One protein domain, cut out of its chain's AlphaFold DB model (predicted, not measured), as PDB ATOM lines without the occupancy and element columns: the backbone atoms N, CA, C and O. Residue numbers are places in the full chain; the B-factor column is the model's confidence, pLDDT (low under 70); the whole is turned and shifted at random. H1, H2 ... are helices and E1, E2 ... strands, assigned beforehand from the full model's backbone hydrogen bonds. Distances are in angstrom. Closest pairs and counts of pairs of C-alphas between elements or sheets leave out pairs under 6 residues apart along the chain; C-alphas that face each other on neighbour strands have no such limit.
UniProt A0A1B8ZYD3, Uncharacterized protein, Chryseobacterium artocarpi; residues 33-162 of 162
ATOM      1  N   CYS A  33      44.622  -2.981 -17.960       92.94
ATOM      2  CA  CYS A  33      43.587  -3.437 -18.864       92.94
ATOM      3  C   CYS A  33      42.213  -2.926 -18.436       92.94
ATOM      4  O   CYS A  33      41.869  -2.932 -17.256       92.94
ATOM      5  N   LEU A  34      41.423  -2.524 -19.423       94.62
ATOM      6  CA  LEU A  34      40.014  -2.183 -19.286       94.62
ATOM      7  C   LEU A  34      39.178  -3.080 -20.196       94.62
ATOM      8  O   LEU A  34      39.679  -3.622 -21.189       94.62
ATOM      9  N   THR A  35      37.897  -3.173 -19.879       97.12
ATOM     10  CA  THR A  35      36.867  -3.743 -20.743       97.12
ATOM     11  C   THR A  35      36.129  -2.604 -21.438       97.12
ATOM     12  O   THR A  35      35.671  -1.647 -20.809       97.12
ATOM     13  N   THR A  36      36.039  -2.670 -22.754       97.12
ATOM     14  CA  THR A  36      35.306  -1.713 -23.587       97.12
ATOM     15  C   THR A  36      33.799  -1.990 -23.565       97.12
ATOM     16  O   THR A  36      33.339  -3.024 -23.078       97.12
ATOM     17  N   ILE A  37      33.007  -1.081 -24.139       96.56
ATOM     18  CA  ILE A  37      31.551  -1.268 -24.271       96.56
ATOM     19  C   ILE A  37      31.155  -2.458 -25.158       96.56
ATOM     20  O   ILE A  37      30.062  -2.987 -25.004       96.56
ATOM     21  N   ASP A  38      32.031  -2.875 -26.077       95.31
ATOM     22  CA  ASP A  38      31.843  -4.041 -26.947       95.31
ATOM     23  C   ASP A  38      32.442  -5.324 -26.344       95.31
ATOM     24  O   ASP A  38      32.617  -6.321 -27.042       95.31
ATOM     25  N   HIS A  39      32.732  -5.312 -25.038       93.69
ATOM     26  CA  HIS A  39      33.258  -6.441 -24.270       93.69
ATOM     27  C   HIS A  39      34.627  -6.959 -24.735       93.69
ATOM     28  O   HIS A  39      34.988  -8.104 -24.460       93.69
ATOM     29  N   THR A  40      35.419  -6.117 -25.400       96.62
ATOM     30  CA  THR A  40      36.817  -6.417 -25.717       96.62
ATOM     31  C   THR A  40      37.752  -5.863 -24.642       96.62
ATOM     32  O   THR A  40      37.439  -4.909 -23.928       96.62
ATOM     33  N   THR A  41      38.922  -6.479 -24.485       95.88
ATOM     34  CA  THR A  41      39.941  -5.997 -23.546       95.88
ATOM     35  C   THR A  41      40.967  -5.139 -24.276       95.88
ATOM     36  O   THR A  41      41.518  -5.552 -25.299       95.88
ATOM     37  N   LYS A  42      41.267  -3.957 -23.731       95.75
ATOM     38  CA  LYS A  42      42.347  -3.077 -24.206       95.75
ATOM     39  C   LYS A  42      43.269  -2.750 -23.039       95.75
ATOM     40  O   LYS A  42      42.784  -2.460 -21.951       95.75
ATOM     41  N   CYS A  43      44.580  -2.782 -23.267       93.12
ATOM     42  CA  CYS A  43      45.572  -2.613 -22.206       93.12
ATOM     43  C   CYS A  43      46.571  -1.493 -22.518       93.12
ATOM     44  O   CYS A  43      47.063  -1.399 -23.647       93.12
ATOM     45  N   ASP A  44      46.863  -0.673 -21.507       89.62
ATOM     46  CA  ASP A  44      47.918   0.347 -21.470       89.62
ATOM     47  C   ASP A  44      49.170  -0.238 -20.808       89.62
ATOM     48  O   ASP A  44      49.090  -0.841 -19.732       89.62
ATOM     49  N   ASP A  45      50.328  -0.056 -21.441       86.88
ATOM     50  CA  ASP A  45      51.590  -0.542 -20.891       86.88
ATOM     51  C   ASP A  45      52.084   0.356 -19.742       86.88
ATOM     52  O   ASP A  45      52.070   1.585 -19.815       86.88
ATOM     53  N   ASN A  46      52.638  -0.272 -18.706       69.25
ATOM     54  CA  ASN A  46      53.031   0.363 -17.428       69.25
ATOM     55  C   ASN A  46      54.087   1.429 -17.557       69.25
ATOM     56  O   ASN A  46      54.076   2.454 -16.878       69.25
ATOM     57  N   ASN A  47      55.063   1.107 -18.395       69.00
ATOM     58  CA  ASN A  47      56.187   1.957 -18.653       69.00
ATOM     59  C   ASN A  47      56.025   2.493 -20.060       69.00
ATOM     60  O   ASN A  47      56.191   1.762 -21.044       69.00
ATOM     61  N   VAL A  48      55.728   3.782 -20.114       69.38
ATOM     62  CA  VAL A  48      55.538   4.508 -21.359       69.38
ATOM     63  C   VAL A  48      56.867   4.982 -21.957       69.38
ATOM     64  O   VAL A  48      56.875   5.815 -22.853       69.38
ATOM     65  N   LEU A  49      57.990   4.426 -21.480       75.94
ATOM     66  CA  LEU A  49      59.307   4.599 -22.070       75.94
ATOM     67  C   LEU A  49      59.328   4.080 -23.509       75.94
ATOM     68  O   LEU A  49      59.291   2.868 -23.736       75.94
ATOM     69  N   LEU A  50      59.401   4.996 -24.470       75.44
ATOM     70  CA  LEU A  50      59.599   4.692 -25.886       75.44
ATOM     71  C   LEU A  50      61.101   4.657 -26.197       75.44
ATOM     72  O   LEU A  50      61.753   5.683 -26.056       75.44
ATOM     73  N   LYS A  51      61.636   3.498 -26.609       81.00
ATOM     74  CA  LYS A  51      63.037   3.297 -27.022       81.00
ATOM     75  C   LYS A  51      63.161   2.909 -28.488       81.00
ATOM     76  O   LYS A  51      62.287   2.208 -28.997       81.00
ATOM     77  N   GLY A  52      64.254   3.315 -29.130       80.75
ATOM     78  CA  GLY A  52      64.573   2.954 -30.514       80.75
ATOM     79  C   GLY A  52      63.891   3.840 -31.560       80.75
ATOM     80  O   GLY A  52      63.180   4.785 -31.227       80.75
ATOM     81  N   LYS A  53      64.106   3.545 -32.847       80.50
ATOM     82  CA  LYS A  53      63.543   4.315 -33.972       80.50
ATOM     83  C   LYS A  53      62.095   3.910 -34.233       80.50
ATOM     84  O   LYS A  53      61.804   2.723 -34.341       80.50
ATOM     85  N   ILE A  54      61.186   4.870 -34.400       80.19
ATOM     86  CA  ILE A  54      59.781   4.565 -34.707       80.19
ATOM     87  C   ILE A  54      59.621   4.076 -36.143       80.19
ATOM     88  O   ILE A  54      59.972   4.760 -37.114       80.19
ATOM     89  N   LEU A  55      59.021   2.893 -36.251       84.19
ATOM     90  CA  LEU A  55      58.734   2.213 -37.506       84.19
ATOM     91  C   LEU A  55      57.272   2.396 -37.910       84.19
ATOM     92  O   LEU A  55      56.993   2.665 -39.076       84.19
ATOM     93  N   LYS A  56      56.344   2.275 -36.953       85.50
ATOM     94  CA  LYS A  56      54.900   2.339 -37.211       85.50
ATOM     95  C   LYS A  56      54.150   2.916 -36.014       85.50
ATOM     96  O   LYS A  56      54.480   2.607 -34.871       85.50
ATOM     97  N   ILE A  57      53.117   3.704 -36.290       84.50
ATOM     98  CA  ILE A  57      52.124   4.132 -35.304       84.50
ATOM     99  C   ILE A  57      50.757   3.725 -35.839       84.50
ATOM    100  O   ILE A  57      50.402   4.052 -36.969       84.50
ATOM    101  N   GLU A  58      50.010   2.989 -35.031       90.50
ATOM    102  CA  GLU A  58      48.626   2.611 -35.290       90.50
ATOM    103  C   GLU A  58      47.755   3.205 -34.185       90.50
ATOM    104  O   GLU A  58      48.209   3.352 -33.048       90.50
ATOM    105  N   SER A  59      46.512   3.546 -34.507       92.44
ATOM    106  CA  SER A  59      45.568   4.083 -33.532       92.44
ATOM    107  C   SER A  59      44.184   3.491 -33.719       92.44
ATOM    108  O   SER A  59      43.723   3.343 -34.850       92.44
ATOM    109  N   GLU A  60      43.500   3.242 -32.613       94.75
ATOM    110  CA  GLU A  60      42.126   2.754 -32.586       94.75
ATOM    111  C   GLU A  60      41.327   3.572 -31.571       94.75
ATOM    112  O   GLU A  60      41.770   3.762 -30.437       94.75
ATOM    113  N   SER A  61      40.159   4.074 -31.978       95.62
ATOM    114  CA  SER A  61      39.230   4.755 -31.071       95.62
ATOM    115  C   SER A  61      38.238   3.754 -30.499       95.62
ATOM    116  O   SER A  61      37.731   2.908 -31.229       95.62
ATOM    117  N   PHE A  62      37.935   3.872 -29.213       97.12
ATOM    118  CA  PHE A  62      37.001   2.987 -28.525       97.12
ATOM    119  C   PHE A  62      36.308   3.715 -27.370       97.12
ATOM    120  O   PHE A  62      36.650   4.849 -27.019       97.12
ATOM    121  N   GLN A  63      35.321   3.047 -26.777       97.81
ATOM    122  CA  GLN A  63      34.602   3.541 -25.611       97.81
ATOM    123  C   GLN A  63      34.646   2.526 -24.474       97.81
ATOM    124  O   GLN A  63      34.659   1.315 -24.707       97.81
ATOM    125  N   PHE A  64      34.646   3.021 -23.243       97.56
ATOM    126  CA  PHE A  64      34.562   2.195 -22.042       97.56
ATOM    127  C   PHE A  64      33.792   2.924 -20.944       97.56
ATOM    128  O   PHE A  64      33.729   4.153 -20.927       97.56
ATOM    129  N   ILE A  65      33.202   2.158 -20.032       97.19
ATOM    130  CA  ILE A  65      32.424   2.696 -18.917       97.19
ATOM    131  C   ILE A  65      33.263   2.623 -17.648       97.19
ATOM    132  O   ILE A  65      33.784   1.560 -17.316       97.19
ATOM    133  N   ALA A  66      33.399   3.741 -16.944       96.56
ATOM    134  CA  ALA A  66      34.091   3.795 -15.662       96.56
ATOM    135  C   ALA A  66      33.541   4.938 -14.799       96.56
ATOM    136  O   ALA A  66      32.849   5.834 -15.290       96.56
ATOM    137  N   SER A  67      33.885   4.922 -13.516       95.75
ATOM    138  CA  SER A  67      33.574   5.999 -12.572       95.75
ATOM    139  C   SER A  67      34.868   6.643 -12.068       95.75
ATOM    140  O   SER A  67      35.849   5.925 -11.869       95.75
ATOM    141  N   PRO A  68      34.924   7.969 -11.854       94.06
ATOM    142  CA  PRO A  68      36.063   8.591 -11.193       94.06
ATOM    143  C   PRO A  68      36.221   8.061  -9.763       94.06
ATOM    144  O   PRO A  68      35.237   7.807  -9.072       94.06
ATOM    145  N   VAL A  69      37.466   7.891  -9.323       92.00
ATOM    146  CA  VAL A  69      37.787   7.551  -7.933       92.00
ATOM    147  C   VAL A  69      37.715   8.813  -7.090       92.00
ATOM    148  O   VAL A  69      38.174   9.880  -7.500       92.00
ATOM    149  N   GLU A  70      37.171   8.678  -5.890       88.38
ATOM    150  CA  GLU A  70      37.028   9.777  -4.948       88.38
ATOM    151  C   GLU A  70      38.086   9.734  -3.855       88.38
ATOM    152  O   GLU A  70      38.423   8.680  -3.315       88.38
ATOM    153  N   PHE A  71      38.573  10.912  -3.479       83.88
ATOM    154  CA  PHE A  71      39.404  11.114  -2.305       83.88
ATOM    155  C   PHE A  71      38.954  12.381  -1.583       83.88
ATOM    156  O   PHE A  71      38.991  13.467  -2.152       83.88
ATOM    157  N   LYS A  72      38.527  12.251  -0.318       86.75
ATOM    158  CA  LYS A  72      38.002  13.369   0.493       86.75
ATOM    159  C   LYS A  72      36.895  14.164  -0.225       86.75
ATOM    160  O   LYS A  72      36.929  15.392  -0.238       86.75
ATOM    161  N   ASN A  73      35.929  13.458  -0.822       86.38
ATOM    162  CA  ASN A  73      34.813  14.032  -1.588       86.38
ATOM    163  C   ASN A  73      35.278  14.950  -2.736       86.38
ATOM    164  O   ASN A  73      34.680  15.991  -2.997       86.38
ATOM    165  N   GLN A  74      36.370  14.578  -3.402       86.00
ATOM    166  CA  GLN A  74      36.875  15.205  -4.621       86.00
ATOM    167  C   GLN A  74      37.316  14.117  -5.596       86.00
ATOM    168  O   GLN A  74      37.723  13.034  -5.174       86.00
ATOM    169  N   ILE A  75      37.273  14.407  -6.895       88.31
ATOM    170  CA  ILE A  75      37.818  13.497  -7.904       88.31
ATOM    171  C   ILE A  75      39.323  13.407  -7.714       88.31
ATOM    172  O   ILE A  75      40.029  14.421  -7.717       88.31
ATOM    173  N   LEU A  76      39.817  12.183  -7.579       89.75
ATOM    174  CA  LEU A  76      41.235  11.937  -7.467       89.75
ATOM    175  C   LEU A  76      41.884  12.110  -8.840       89.75
ATOM    176  O   LEU A  76      41.715  11.307  -9.760       89.75
ATOM    177  N   VAL A  77      42.656  13.186  -8.954       88.81
ATOM    178  CA  VAL A  77      43.491  13.495 -10.111       88.81
ATOM    179  C   VAL A  77      44.953  13.543  -9.699       88.81
ATOM    180  O   VAL A  77      45.302  13.958  -8.594       88.81
ATOM    181  N   GLY A  78      45.826  13.110 -10.599       84.12
ATOM    182  CA  GLY A  78      47.268  13.103 -10.391       84.12
ATOM    183  C   GLY A  78      47.991  13.990 -11.383       84.12
ATOM    184  O   GLY A  78      47.448  14.390 -12.421       84.12
ATOM    185  N   LYS A  79      49.277  14.221 -11.101       81.75
ATOM    186  CA  LYS A  79      50.192  14.740 -12.117       81.75
ATOM    187  C   LYS A  79      50.142  13.830 -13.357       81.75
ATOM    188  O   LYS A  79      50.013  12.607 -13.206       81.75
ATOM    189  N   PRO A  80      50.238  14.396 -14.572       75.81
ATOM    190  CA  PRO A  80      50.463  13.624 -15.785       75.81
ATOM    191  C   PRO A  80      51.522  12.547 -15.571       75.81
ATOM    192  O   PRO A  80      52.632  12.855 -15.138       75.81
ATOM    193  N   ARG A  81      51.193  11.289 -15.882       72.94
ATOM    194  CA  ARG A  81      52.226  10.259 -16.004       72.94
ATOM    195  C   ARG A  81      53.129  10.650 -17.171       72.94
ATOM    196  O   ARG A  81      52.612  10.747 -18.291       72.94
ATOM    197  N   PRO A  82      54.426  10.910 -16.936       62.88
ATOM    198  CA  PRO A  82      55.307  11.341 -18.004       62.88
ATOM    199  C   PRO A  82      55.394  10.242 -19.061       62.88
ATOM    200  O   PRO A  82      55.626   9.073 -18.751       62.88
ATOM    201  N   LEU A  83      55.201  10.627 -20.321       65.75
ATOM    202  CA  LEU A  83      55.643   9.813 -21.441       65.75
ATOM    203  C   LEU A  83      57.162   9.973 -21.514       65.75
ATOM    204  O   LEU A  83      57.649  10.980 -22.021       65.75
ATOM    205  N   SER A  84      57.911   9.025 -20.956       62.66
ATOM    206  CA  SER A  84      59.367   9.029 -21.100       62.66
ATOM    207  C   SER A  84      59.718   8.612 -22.526       62.66
ATOM    208  O   SER A  84      59.241   7.599 -23.025       62.66
ATOM    209  N   VAL A  85      60.531   9.396 -23.219       60.72
ATOM    210  CA  VAL A  85      60.881   9.126 -24.614       60.72
ATOM    211  C   VAL A  85      62.398   9.134 -24.717       60.72
ATOM    212  O   VAL A  85      63.020  10.176 -24.559       60.72
ATOM    213  N   ASP A  86      62.974   7.960 -24.942       59.03
ATOM    214  CA  ASP A  86      64.402   7.717 -25.169       59.03
ATOM    215  C   ASP A  86      64.569   7.175 -26.597       59.03
ATOM    216  O   ASP A  86      64.980   6.043 -26.852       59.03
ATOM    217  N   ILE A  87      64.086   7.971 -27.552       60.62
ATOM    218  CA  ILE A  87      64.118   7.663 -28.981       60.62
ATOM    219  C   ILE A  87      65.393   8.290 -29.535       60.62
ATOM    220  O   ILE A  87      65.608   9.492 -29.382       60.62
ATOM    221  N   LEU A  88      66.196   7.485 -30.236       55.72
ATOM    222  CA  LEU A  88      67.422   7.928 -30.919       55.72
ATOM    223  C   LEU A  88      67.178   9.081 -31.916       55.72
ATOM    224  O   LEU A  88      68.102   9.817 -32.235       55.72
ATOM    225  N   ASP A  89      65.934   9.241 -32.379       60.69
ATOM    226  CA  ASP A  89      65.479  10.297 -33.284       60.69
ATOM    227  C   ASP A  89      64.089  10.838 -32.877       60.69
ATOM    228  O   ASP A  89      63.048  10.541 -33.474       60.69
ATOM    229  N   PHE A  90      64.056  11.603 -31.782       59.38
ATOM    230  CA  PHE A  90      62.840  12.263 -31.286       59.38
ATOM    231  C   PHE A  90      62.230  13.242 -32.305       59.38
ATOM    232  O   PHE A  90      61.017  13.442 -32.323       59.38
ATOM    233  N   GLU A  91      63.038  13.826 -33.188       59.03
ATOM    234  CA  GLU A  91      62.551  14.737 -34.225       59.03
ATOM    235  C   GLU A  91      61.865  13.971 -35.371       59.03
ATOM    236  O   GLU A  91      60.792  14.376 -35.822       59.03
ATOM    237  N   GLU A  92      62.366  12.802 -35.787       61.84
ATOM    238  CA  GLU A  92      61.644  11.915 -36.715       61.84
ATOM    239  C   GLU A  92      60.320  11.415 -36.109       61.84
ATOM    240  O   GLU A  92      59.318  11.309 -36.823       61.84
ATOM    241  N   PHE A  93      60.263  11.182 -34.792       62.75
ATOM    242  CA  PHE A  93      59.001  10.898 -34.098       62.75
ATOM    243  C   PHE A  93      58.004  12.051 -34.213       62.75
ATOM    244  O   PHE A  93      56.855  11.828 -34.604       62.75
ATOM    245  N   LYS A  94      58.447  13.278 -33.909       63.72
ATOM    246  CA  LYS A  94      57.621  14.481 -34.052       63.72
ATOM    247  C   LYS A  94      57.090  14.659 -35.467       63.72
ATOM    248  O   LYS A  94      55.947  15.069 -35.637       63.72
ATOM    249  N   ASN A  95      57.910  14.329 -36.461       64.06
ATOM    250  CA  ASN A  95      57.576  14.479 -37.873       64.06
ATOM    251  C   ASN A  95      56.650  13.373 -38.405       64.06
ATOM    252  O   ASN A  95      55.858  13.636 -39.307       64.06
ATOM    253  N   LYS A  96      56.735  12.145 -37.869       63.56
ATOM    254  CA  LYS A  96      55.863  11.014 -38.251       63.56
ATOM    255  C   LYS A  96      54.524  11.004 -37.522       63.56
ATOM    256  O   LYS A  96      53.547  10.479 -38.051       63.56
ATOM    257  N   MET A  97      54.472  11.547 -36.312       64.50
ATOM    258  CA  MET A  97      53.209  11.857 -35.656       64.50
ATOM    259  C   MET A  97      52.517  12.972 -36.434       64.50
ATOM    260  O   MET A  97      53.103  14.021 -36.686       64.50
ATOM    261  N   ASP A  98      51.247  12.779 -36.783       61.75
ATOM    262  CA  ASP A  98      50.428  13.889 -37.264       61.75
ATOM    263  C   ASP A  98      50.505  15.046 -36.244       61.75
ATOM    264  O   ASP A  98      50.388  14.829 -35.032       61.75
ATOM    265  N   LYS A  99      50.733  16.279 -36.719       61.09
ATOM    266  CA  LYS A  99      50.999  17.461 -35.875       61.09
ATOM    267  C   LYS A  99      49.916  17.668 -34.812       61.09
ATOM    268  O   LYS A  99      50.205  18.144 -33.713       61.09
ATOM    269  N   ASN A 100      48.677  17.271 -35.110       58.56
ATOM    270  CA  ASN A 100      47.566  17.321 -34.162       58.56
ATOM    271  C   ASN A 100      47.718  16.326 -33.003       58.56
ATOM    272  O   ASN A 100      47.335  16.638 -31.876       58.56
ATOM    273  N   HIS A 101      48.281  15.145 -33.251       58.72
ATOM    274  CA  HIS A 101      48.519  14.113 -32.244       58.72
ATOM    275  C   HIS A 101      49.740  14.427 -31.380       58.72
ATOM    276  O   HIS A 101      49.671  14.282 -30.157       58.72
ATOM    277  N   LEU A 102      50.808  14.960 -31.979       62.41
ATOM    278  CA  LEU A 102      51.983  15.403 -31.232       62.41
ATOM    279  C   LEU A 102      51.637  16.522 -30.244       62.41
ATOM    280  O   LEU A 102      51.910  16.411 -29.050       62.41
ATOM    281  N   ARG A 103      50.933  17.556 -30.725       60.00
ATOM    282  CA  ARG A 103      50.469  18.661 -29.882       60.00
ATOM    283  C   ARG A 103      49.572  18.157 -28.755       60.00
ATOM    284  O   ARG A 103      49.649  18.671 -27.646       60.00
ATOM    285  N   LYS A 104      48.725  17.150 -28.996       58.03
ATOM    286  CA  LYS A 104      47.913  16.535 -27.934       58.03
ATOM    287  C   LYS A 104      48.794  15.860 -26.882       58.03
ATOM    288  O   LYS A 104      48.580  16.104 -25.702       58.03
ATOM    289  N   MET A 105      49.815  15.097 -27.270       61.25
ATOM    290  CA  MET A 105      50.706  14.460 -26.294       61.25
ATOM    291  C   MET A 105      51.581  15.434 -25.497       61.25
ATOM    292  O   MET A 105      51.831  15.191 -24.320       61.25
ATOM    293  N   GLU A 106      52.020  16.543 -26.090       60.16
ATOM    294  CA  GLU A 106      52.703  17.614 -25.346       60.16
ATOM    295  C   GLU A 106      51.756  18.311 -24.351       60.16
ATOM    296  O   GLU A 106      52.188  18.861 -23.343       60.16
ATOM    297  N   ASN A 107      50.447  18.230 -24.604       61.84
ATOM    298  CA  ASN A 107      49.379  18.752 -23.761       61.84
ATOM    299  C   ASN A 107      48.746  17.673 -22.868       61.84
ATOM    300  O   ASN A 107      47.551  17.754 -22.584       61.84
ATOM    301  N   ILE A 108      49.480  16.651 -22.408       64.88
ATOM    302  CA  ILE A 108      48.941  15.813 -21.325       64.88
ATOM    303  C   ILE A 108      48.804  16.703 -20.092       64.88
ATOM    304  O   ILE A 108      49.791  17.125 -19.493       64.88
ATOM    305  N   LYS A 109      47.558  16.995 -19.724       67.81
ATOM    306  CA  LYS A 109      47.256  17.950 -18.654       67.81
ATOM    307  C   LYS A 109      47.060  17.267 -17.318       67.81
ATOM    308  O   LYS A 109      47.349  17.871 -16.290       67.81
ATOM    309  N   ILE A 110      46.569  16.026 -17.322       83.88
ATOM    310  CA  ILE A 110      46.116  15.385 -16.091       83.88
ATOM    311  C   ILE A 110      46.026  13.861 -16.211       83.88
ATOM    312  O   ILE A 110      45.786  13.312 -17.293       83.88
ATOM    313  N   THR A 111      46.214  13.184 -15.082       89.25
ATOM    314  CA  THR A 111      45.946  11.750 -14.921       89.25
ATOM    315  C   THR A 111      44.676  11.580 -14.092       89.25
ATOM    316  O   THR A 111      44.593  12.143 -13.002       89.25
ATOM    317  N   TYR A 112      43.719  10.793 -14.579       91.25
ATOM    318  CA  TYR A 112      42.518  10.412 -13.833       91.25
ATOM    319  C   TYR A 112      42.690   9.041 -13.211       91.25
ATOM    320  O   TYR A 112      43.144   8.115 -13.883       91.25
ATOM    321  N   PHE A 113      42.265   8.917 -11.960       92.81
ATOM    322  CA  PHE A 113      42.074   7.636 -11.300       92.81
ATOM    323  C   PHE A 113      40.602   7.274 -11.443       92.81
ATOM    324  O   PHE A 113      39.722   8.026 -11.029       92.81
ATOM    325  N   LEU A 114      40.342   6.157 -12.104       93.81
ATOM    326  CA  LEU A 114      39.021   5.653 -12.428       93.81
ATOM    327  C   LEU A 114      38.851   4.256 -11.830       93.81
ATOM    328  O   LEU A 114      39.818   3.572 -11.505       93.81
ATOM    329  N   LYS A 115      37.607   3.815 -11.721       93.56
ATOM    330  CA  LYS A 115      37.244   2.466 -11.323       93.56
ATOM    331  C   LYS A 115      36.312   1.870 -12.364       93.56
ATOM    332  O   LYS A 115      35.338   2.506 -12.767       93.56
ATOM    333  N   GLN A 116      36.614   0.648 -12.775       94.19
ATOM    334  CA  GLN A 116      35.732  -0.187 -13.579       94.19
ATOM    335  C   GLN A 116      35.624  -1.536 -12.876       94.19
ATOM    336  O   GLN A 116      36.627  -2.221 -12.678       94.19
ATOM    337  N   ASP A 117      34.418  -1.886 -12.439       89.00
ATOM    338  CA  ASP A 117      34.155  -3.066 -11.616       89.00
ATOM    339  C   ASP A 117      35.057  -3.127 -10.366       89.00
ATOM    340  O   ASP A 117      34.948  -2.303  -9.454       89.00
ATOM    341  N   LYS A 118      35.957  -4.116 -10.310       87.06
ATOM    342  CA  LYS A 118      36.929  -4.316  -9.224       87.06
ATOM    343  C   LYS A 118      38.313  -3.743  -9.546       87.06
ATOM    344  O   LYS A 118      39.187  -3.795  -8.686       87.06
ATOM    345  N   SER A 119      38.505  -3.212 -10.750       88.81
ATOM    346  CA  SER A 119      39.789  -2.718 -11.236       88.81
ATOM    347  C   SER A 119      39.924  -1.218 -11.005       88.81
ATOM    348  O   SER A 119      39.051  -0.431 -11.381       88.81
ATOM    349  N   GLU A 120      41.051  -0.821 -10.423       90.06
ATOM    350  CA  GLU A 120      41.490   0.570 -10.391       90.06
ATOM    351  C   GLU A 120      42.289   0.869 -11.659       90.06
ATOM    352  O   GLU A 120      43.254   0.186 -12.001       90.06
ATOM    353  N   LEU A 121      41.856   1.897 -12.371       91.50
ATOM    354  CA  LEU A 121      42.355   2.300 -13.672       91.50
ATOM    355  C   LEU A 121      42.945   3.696 -13.562       91.50
ATOM    356  O   LEU A 121      42.462   4.538 -12.810       91.50
ATOM    357  N   VAL A 122      43.994   3.971 -14.320       90.25
ATOM    358  CA  VAL A 122      44.702   5.240 -14.235       90.25
ATOM    359  C   VAL A 122      45.135   5.672 -15.627       90.25
ATOM    360  O   VAL A 122      46.158   5.234 -16.155       90.25
ATOM    361  N   PHE A 123      44.365   6.585 -16.208       89.88
ATOM    362  CA  PHE A 123      44.543   6.999 -17.595       89.88
ATOM    363  C   PHE A 123      44.809   8.491 -17.729       89.88
ATOM    364  O   PHE A 123      44.374   9.324 -16.933       89.88
ATOM    365  N   ARG A 124      45.549   8.830 -18.783       89.06
ATOM    366  CA  ARG A 124      45.909  10.205 -19.131       89.06
ATOM    367  C   ARG A 124      44.809  10.833 -19.971       89.06
ATOM    368  O   ARG A 124      44.213  10.162 -20.811       89.06
ATOM    369  N   SER A 125      44.609  12.136 -19.808       87.19
ATOM    370  CA  SER A 125      43.783  12.925 -20.720       87.19
ATOM    371  C   SER A 125      44.496  14.191 -21.183       87.19
ATOM    372  O   SER A 125      45.312  14.784 -20.470       87.19
ATOM    373  N   TYR A 126      44.150  14.619 -22.394       80.06
ATOM    374  CA  TYR A 126      44.616  15.874 -22.986       80.06
ATOM    375  C   TYR A 126      43.899  17.109 -22.420       80.06
ATOM    376  O   TYR A 126      44.309  18.244 -22.669       80.06
ATOM    377  N   GLN A 127      42.812  16.909 -21.674       82.19
ATOM    378  CA  GLN A 127      42.002  17.984 -21.119       82.19
ATOM    379  C   GLN A 127      41.544  17.677 -19.693       82.19
ATOM    380  O   GLN A 127      41.448  16.523 -19.274       82.19
ATOM    381  N   LEU A 128      41.273  18.744 -18.943       86.00
ATOM    382  CA  LEU A 128      40.520  18.637 -17.703       86.00
ATOM    383  C   LEU A 128      39.063  18.301 -18.071       86.00
ATOM    384  O   LEU A 128      38.507  18.898 -18.988       86.00
ATOM    385  N   LEU A 129      38.488  17.318 -17.395       89.62
ATOM    386  CA  LEU A 129      37.156  16.775 -17.594       89.62
ATOM    387  C   LEU A 129      36.343  17.188 -16.370       89.62
ATOM    388  O   LEU A 129      36.790  16.979 -15.242       89.62
ATOM    389  N   ASP A 130      35.171  17.772 -16.593       90.44
ATOM    390  CA  ASP A 130      34.267  18.207 -15.528       90.44
ATOM    391  C   ASP A 130      33.389  17.032 -15.076       90.44
ATOM    392  O   ASP A 130      32.217  16.891 -15.442       90.44
ATOM    393  N   LEU A 131      34.022  16.092 -14.377       92.25
ATOM    394  CA  LEU A 131      33.356  14.899 -13.867       92.25
ATOM    395  C   LEU A 131      32.681  15.210 -12.525       92.25
ATOM    396  O   LEU A 131      33.069  16.123 -11.797       92.25
ATOM    397  N   LYS A 132      31.687  14.401 -12.169       90.94
ATOM    398  CA  LYS A 132      31.019  14.423 -10.870       90.94
ATOM    399  C   LYS A 132      31.309  13.138 -10.105       90.94
ATOM    400  O   LYS A 132      31.402  12.053 -10.675       90.94
ATOM    401  N   ILE A 133      31.424  13.321  -8.800       85.75
ATOM    402  CA  ILE A 133      31.435  12.298  -7.750       85.75
ATOM    403  C   ILE A 133      30.192  11.403  -7.904       85.75
ATOM    404  O   ILE A 133      29.144  11.875  -8.354       85.75
ATOM    405  N   GLU A 134      30.344  10.109  -7.620       76.50
ATOM    406  CA  GLU A 134      29.311   9.059  -7.679       76.50
ATOM    407  C   GLU A 134      28.642   8.837  -9.053       76.50
ATOM    408  O   GLU A 134      27.693   8.064  -9.174       76.50
ATOM    409  N   SER A 135      29.144   9.469 -10.117       91.88
ATOM    410  CA  SER A 135      28.613   9.319 -11.476       91.88
ATOM    411  C   SER A 135      29.416   8.308 -12.294       91.88
ATOM    412  O   SER A 135      30.643   8.245 -12.214       91.88
ATOM    413  N   THR A 136      28.724   7.537 -13.127       95.00
ATOM    414  CA  THR A 136      29.339   6.635 -14.108       95.00
ATOM    415  C   THR A 136      29.272   7.263 -15.492       95.00
ATOM    416  O   THR A 136      28.225   7.767 -15.895       95.00
ATOM    417  N   TYR A 137      30.382   7.207 -16.226       96.62
ATOM    418  CA  TYR A 137      30.530   7.853 -17.529       96.62
ATOM    419  C   TYR A 137      30.916   6.861 -18.614       96.62
ATOM    420  O   TYR A 137      31.629   5.887 -18.359       96.62
ATOM    421  N   THR A 138      30.517   7.167 -19.849       97.50
ATOM    422  CA  THR A 138      31.076   6.519 -21.039       97.50
ATOM    423  C   THR A 138      32.235   7.361 -21.551       97.50
ATOM    424  O   THR A 138      32.045   8.402 -22.183       97.50
ATOM    425  N   PHE A 139      33.460   6.917 -21.289       96.75
ATOM    426  CA  PHE A 139      34.665   7.576 -21.768       96.75
ATOM    427  C   PHE A 139      34.942   7.210 -23.223       96.75
ATOM    428  O   PHE A 139      34.890   6.047 -23.613       96.75
ATOM    429  N   ASN A 140      35.297   8.219 -24.015       96.00
ATOM    430  CA  ASN A 140      35.897   8.050 -25.330       96.00
ATOM    431  C   ASN A 140      37.416   8.020 -25.156       96.00
ATOM    432  O   ASN A 140      37.984   8.923 -24.530       96.00
ATOM    433  N   ALA A 141      38.078   7.031 -25.746       94.62
ATOM    434  CA  ALA A 141      39.523   6.888 -25.682       94.62
ATOM    435  C   ALA A 141      40.134   6.473 -27.018       94.62
ATOM    436  O   ALA A 141      39.450   6.015 -27.933       94.62
ATOM    437  N   VAL A 142      41.446   6.667 -27.114       93.38
ATOM    438  CA  VAL A 142      42.265   6.224 -28.240       93.38
ATOM    439  C   VAL A 142      43.408   5.380 -27.700       93.38
ATOM    440  O   VAL A 142      44.122   5.810 -26.793       93.38
ATOM    441  N   LEU A 143      43.576   4.188 -28.268       93.69
ATOM    442  CA  LEU A 143      44.736   3.330 -28.063       93.69
ATOM    443  C   LEU A 143      45.716   3.586 -29.203       93.69
ATOM    444  O   LEU A 143      45.387   3.343 -30.360       93.69
ATOM    445  N   TYR A 144      46.927   4.018 -28.872       89.88
ATOM    446  CA  TYR A 144      48.053   4.031 -29.794       89.88
ATOM    447  C   TYR A 144      48.885   2.776 -29.605       89.88
ATOM    448  O   TYR A 144      49.277   2.444 -28.487       89.88
ATOM    449  N   LYS A 145      49.211   2.117 -30.710       92.56
ATOM    450  CA  LYS A 145      50.216   1.065 -30.766       92.56
ATOM    451  C   LYS A 145      51.416   1.599 -31.536       92.56
ATOM    452  O   LYS A 145      51.340   1.849 -32.737       92.56
ATOM    453  N   ILE A 146      52.514   1.808 -30.822       87.38
ATOM    454  CA  ILE A 146      53.754   2.367 -31.350       87.38
ATOM    455  C   ILE A 146      54.768   1.236 -31.459       87.38
ATOM    456  O   ILE A 146      55.189   0.670 -30.450       87.38
ATOM    457  N   THR A 147      55.164   0.919 -32.685       89.38
ATOM    458  CA  THR A 147      56.223  -0.045 -32.976       89.38
ATOM    459  C   THR A 147      57.510   0.711 -33.263       89.38
ATOM    460  O   THR A 147      57.576   1.524 -34.192       89.38
ATOM    461  N   THR A 148      58.540   0.423 -32.480       86.19
ATOM    462  CA  THR A 148      59.905   0.896 -32.686       86.19
ATOM    463  C   THR A 148      60.803  -0.249 -33.154       86.19
ATOM    464  O   THR A 148      60.366  -1.397 -33.238       86.19
ATOM    465  N   SER A 149      62.062   0.055 -33.462       87.69
ATOM    466  CA  SER A 149      63.098  -0.951 -33.724       87.69
ATOM    467  C   SER A 149      63.330  -1.902 -32.547       87.69
ATOM    468  O   SER A 149      63.790  -3.018 -32.763       87.69
ATOM    469  N   ASP A 150      62.994  -1.473 -31.328       87.56
ATOM    470  CA  ASP A 150      63.401  -2.153 -30.097       87.56
ATOM    471  C   ASP A 150      62.207  -2.779 -29.363       87.56
ATOM    472  O   ASP A 150      62.382  -3.682 -28.547       87.56
ATOM    473  N   GLN A 151      60.986  -2.285 -29.602       88.44
ATOM    474  CA  GLN A 151      59.806  -2.687 -28.837       88.44
ATOM    475  C   GLN A 151      58.480  -2.296 -29.506       88.44
ATOM    476  O   GLN A 151      58.413  -1.455 -30.399       88.44
ATOM    477  N   VAL A 152      57.390  -2.865 -28.992       89.62
ATOM    478  CA  VAL A 152      56.017  -2.419 -29.256       89.62
ATOM    479  C   VAL A 152      55.432  -1.888 -27.956       89.62
ATOM    480  O   VAL A 152      55.544  -2.546 -26.923       89.62
ATOM    481  N   LYS A 153      54.810  -0.709 -28.009       88.06
ATOM    482  CA  LYS A 153      54.181  -0.058 -26.858       88.06
ATOM    483  C   LYS A 153      52.736   0.311 -27.131       88.06
ATOM    484  O   LYS A 153      52.413   0.824 -28.200       88.06
ATOM    485  N   ARG A 154      51.881   0.059 -26.148       91.06
ATOM    486  CA  ARG A 154      50.451   0.359 -26.157       91.06
ATOM    487  C   ARG A 154      50.160   1.480 -25.173       91.06
ATOM    488  O   ARG A 154      50.574   1.414 -24.020       91.06
ATOM    489  N   ILE A 155      49.502   2.526 -25.666       89.19
ATOM    490  CA  ILE A 155      49.290   3.770 -24.933       89.19
ATOM    491  C   ILE A 155      47.835   4.213 -25.064       89.19
ATOM    492  O   ILE A 155      47.394   4.534 -26.166       89.19
ATOM    493  N   ILE A 156      47.103   4.284 -23.955       91.62
ATOM    494  CA  ILE A 156      45.699   4.711 -23.920       91.62
ATOM    495  C   ILE A 156      45.581   6.157 -23.424       91.62
ATOM    496  O   ILE A 156      46.125   6.530 -22.381       91.62
ATOM    497  N   PHE A 157      44.805   6.963 -24.155       89.50
ATOM    498  CA  PHE A 157      44.417   8.318 -23.760       89.50
ATOM    499  C   PHE A 157      42.903   8.493 -23.757       89.50
ATOM    500  O   PHE A 157      42.231   8.129 -24.720       89.50
ATOM    501  N   ILE A 158      42.382   9.147 -22.720       92.69
ATOM    502  CA  ILE A 158      40.998   9.620 -22.672       92.69
ATOM    503  C   ILE A 158      40.894  10.919 -23.468       92.69
ATOM    504  O   ILE A 158      41.580  11.905 -23.169       92.69
ATOM    505  N   VAL A 159      39.995  10.939 -24.449       90.81
ATOM    506  CA  VAL A 159      39.736  12.109 -25.298       90.81
ATOM    507  C   VAL A 159      38.482  12.880 -24.883       90.81
ATOM    508  O   VAL A 159      38.399  14.077 -25.140       90.81
ATOM    509  N   GLY A 160      37.537  12.243 -24.194       90.75
ATOM    510  CA  GLY A 160      36.326  12.886 -23.682       90.75
ATOM    511  C   GLY A 160      35.399  11.885 -23.004       90.75
ATOM    512  O   GLY A 160      35.765  10.726 -22.832       90.75
ATOM    513  N   TYR A 161      34.193  12.314 -22.652       94.56
ATOM    514  CA  TYR A 161      33.185  11.467 -22.016       94.56
ATOM    515  C   TYR A 161      31.772  11.887 -22.428       94.56
ATOM    516  O   TYR A 161      31.580  12.969 -22.990       94.56
ATOM    517  N   LYS A 162      30.817  10.994 -22.183       89.94
ATOM    518  CA  LYS A 162      29.376  11.229 -22.208       89.94
ATOM    519  C   LYS A 162      28.788  10.773 -20.881       89.94
ATOM    520  O   LYS A 162      29.265   9.729 -20.370       89.94
TER     521      LYS A 162
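What this domain is: This is residues 33 to 162 of the 162 residues of an uncharacterized protein of Chryseobacterium artocarpi (UniProt A0A1B8ZYD3). A small five-strand barrel, E3 E4 E5 E7 E6, is drawn out at one end by its long strands E3, E6 and E7. It is closed, but E3 meets E4 and E5 meets E7 over only a few residues. The short hairpin E1 and E2 packs on the barrel, and two short helices, H1 and H2, pack on it elsewhere, H1 where E3 begins. The 130 printed residues include two named helices and seven named strands, in the order E1 E2 E3 H1 H2 E4 E5 E6 E7; the barrel is mixed, and the class is mixed, helices and strands. The whole is compact, with a radius of gyration of the C-alphas of 15.1 A, yet elongated, spanning 44 by 29 by 23 A.

Where its parts are: In the barrel, E3 is residues 54 to 68, 33.6 A long, from C-alpha 54 at (59.781, 4.565, -34.707), and bends by 83 degrees at residue 65. E4 is residues 110 to 116, 18.9 A, and E5 residues 119 to 125, 18.7 A. E6 is residues 137 to 148, 33.8 A, and E7 residues 152 to 161, 27.7 A, ending at C-alpha 161 at (33.185, 11.467, -22.016). E1 is residues 33 to 35, 7.0 A, from C-alpha 33 at (43.587, -3.437, -18.864), and E2 residues 41 to 44, 10.4 A. H1 is residues 90 to 96, 9.9 A, and H2 residues 99 to 106, 10.7 A.

How they stand to each other: E3 is staggered: its residues 54 to 66 pair with E6, antiparallel, with N 60 and O 143 at 2.9 A, and its residues 67 to 68 with E4, antiparallel, with N 67 and O 115 at 2.9 A. E4 and E5 form an antiparallel hairpin at 151 degrees, with N 114 and O 121 at 2.8 A. E5 and E7 are parallel, with N 158 and O 124 at 2.8 A. E6 and E7 form an antiparallel hairpin at 156 degrees, with N 144 and O 155 at 2.8 A. In the antiparallel hairpin E1 and E2, N 34 and O 42 are 2.9 A apart. The closest C-alphas of E2 and E7 are those of Asp 44 and Ile 155, 5.1 A. H1 and H2 are on the barrel; the closest C-alphas of H1 and E3 are those of Phe 93 and Ile 54, 6.4 A. H1 and H2 are close but not clearly touching, with the C-alphas of Lys 94 and Leu 102 closest at 6.4 A. Every O i to N i+4 pair of H1 and H2 is within hydrogen-bond range.

The domain as a whole: The two C-alphas farthest apart, of Asn 73 and Ser 149, are 45.4 A apart. The printed part has no cut. The links E3 to H1 and E5 to E6 are long. Residues 46 to 48 and 82 to 109 have pLDDT under 70.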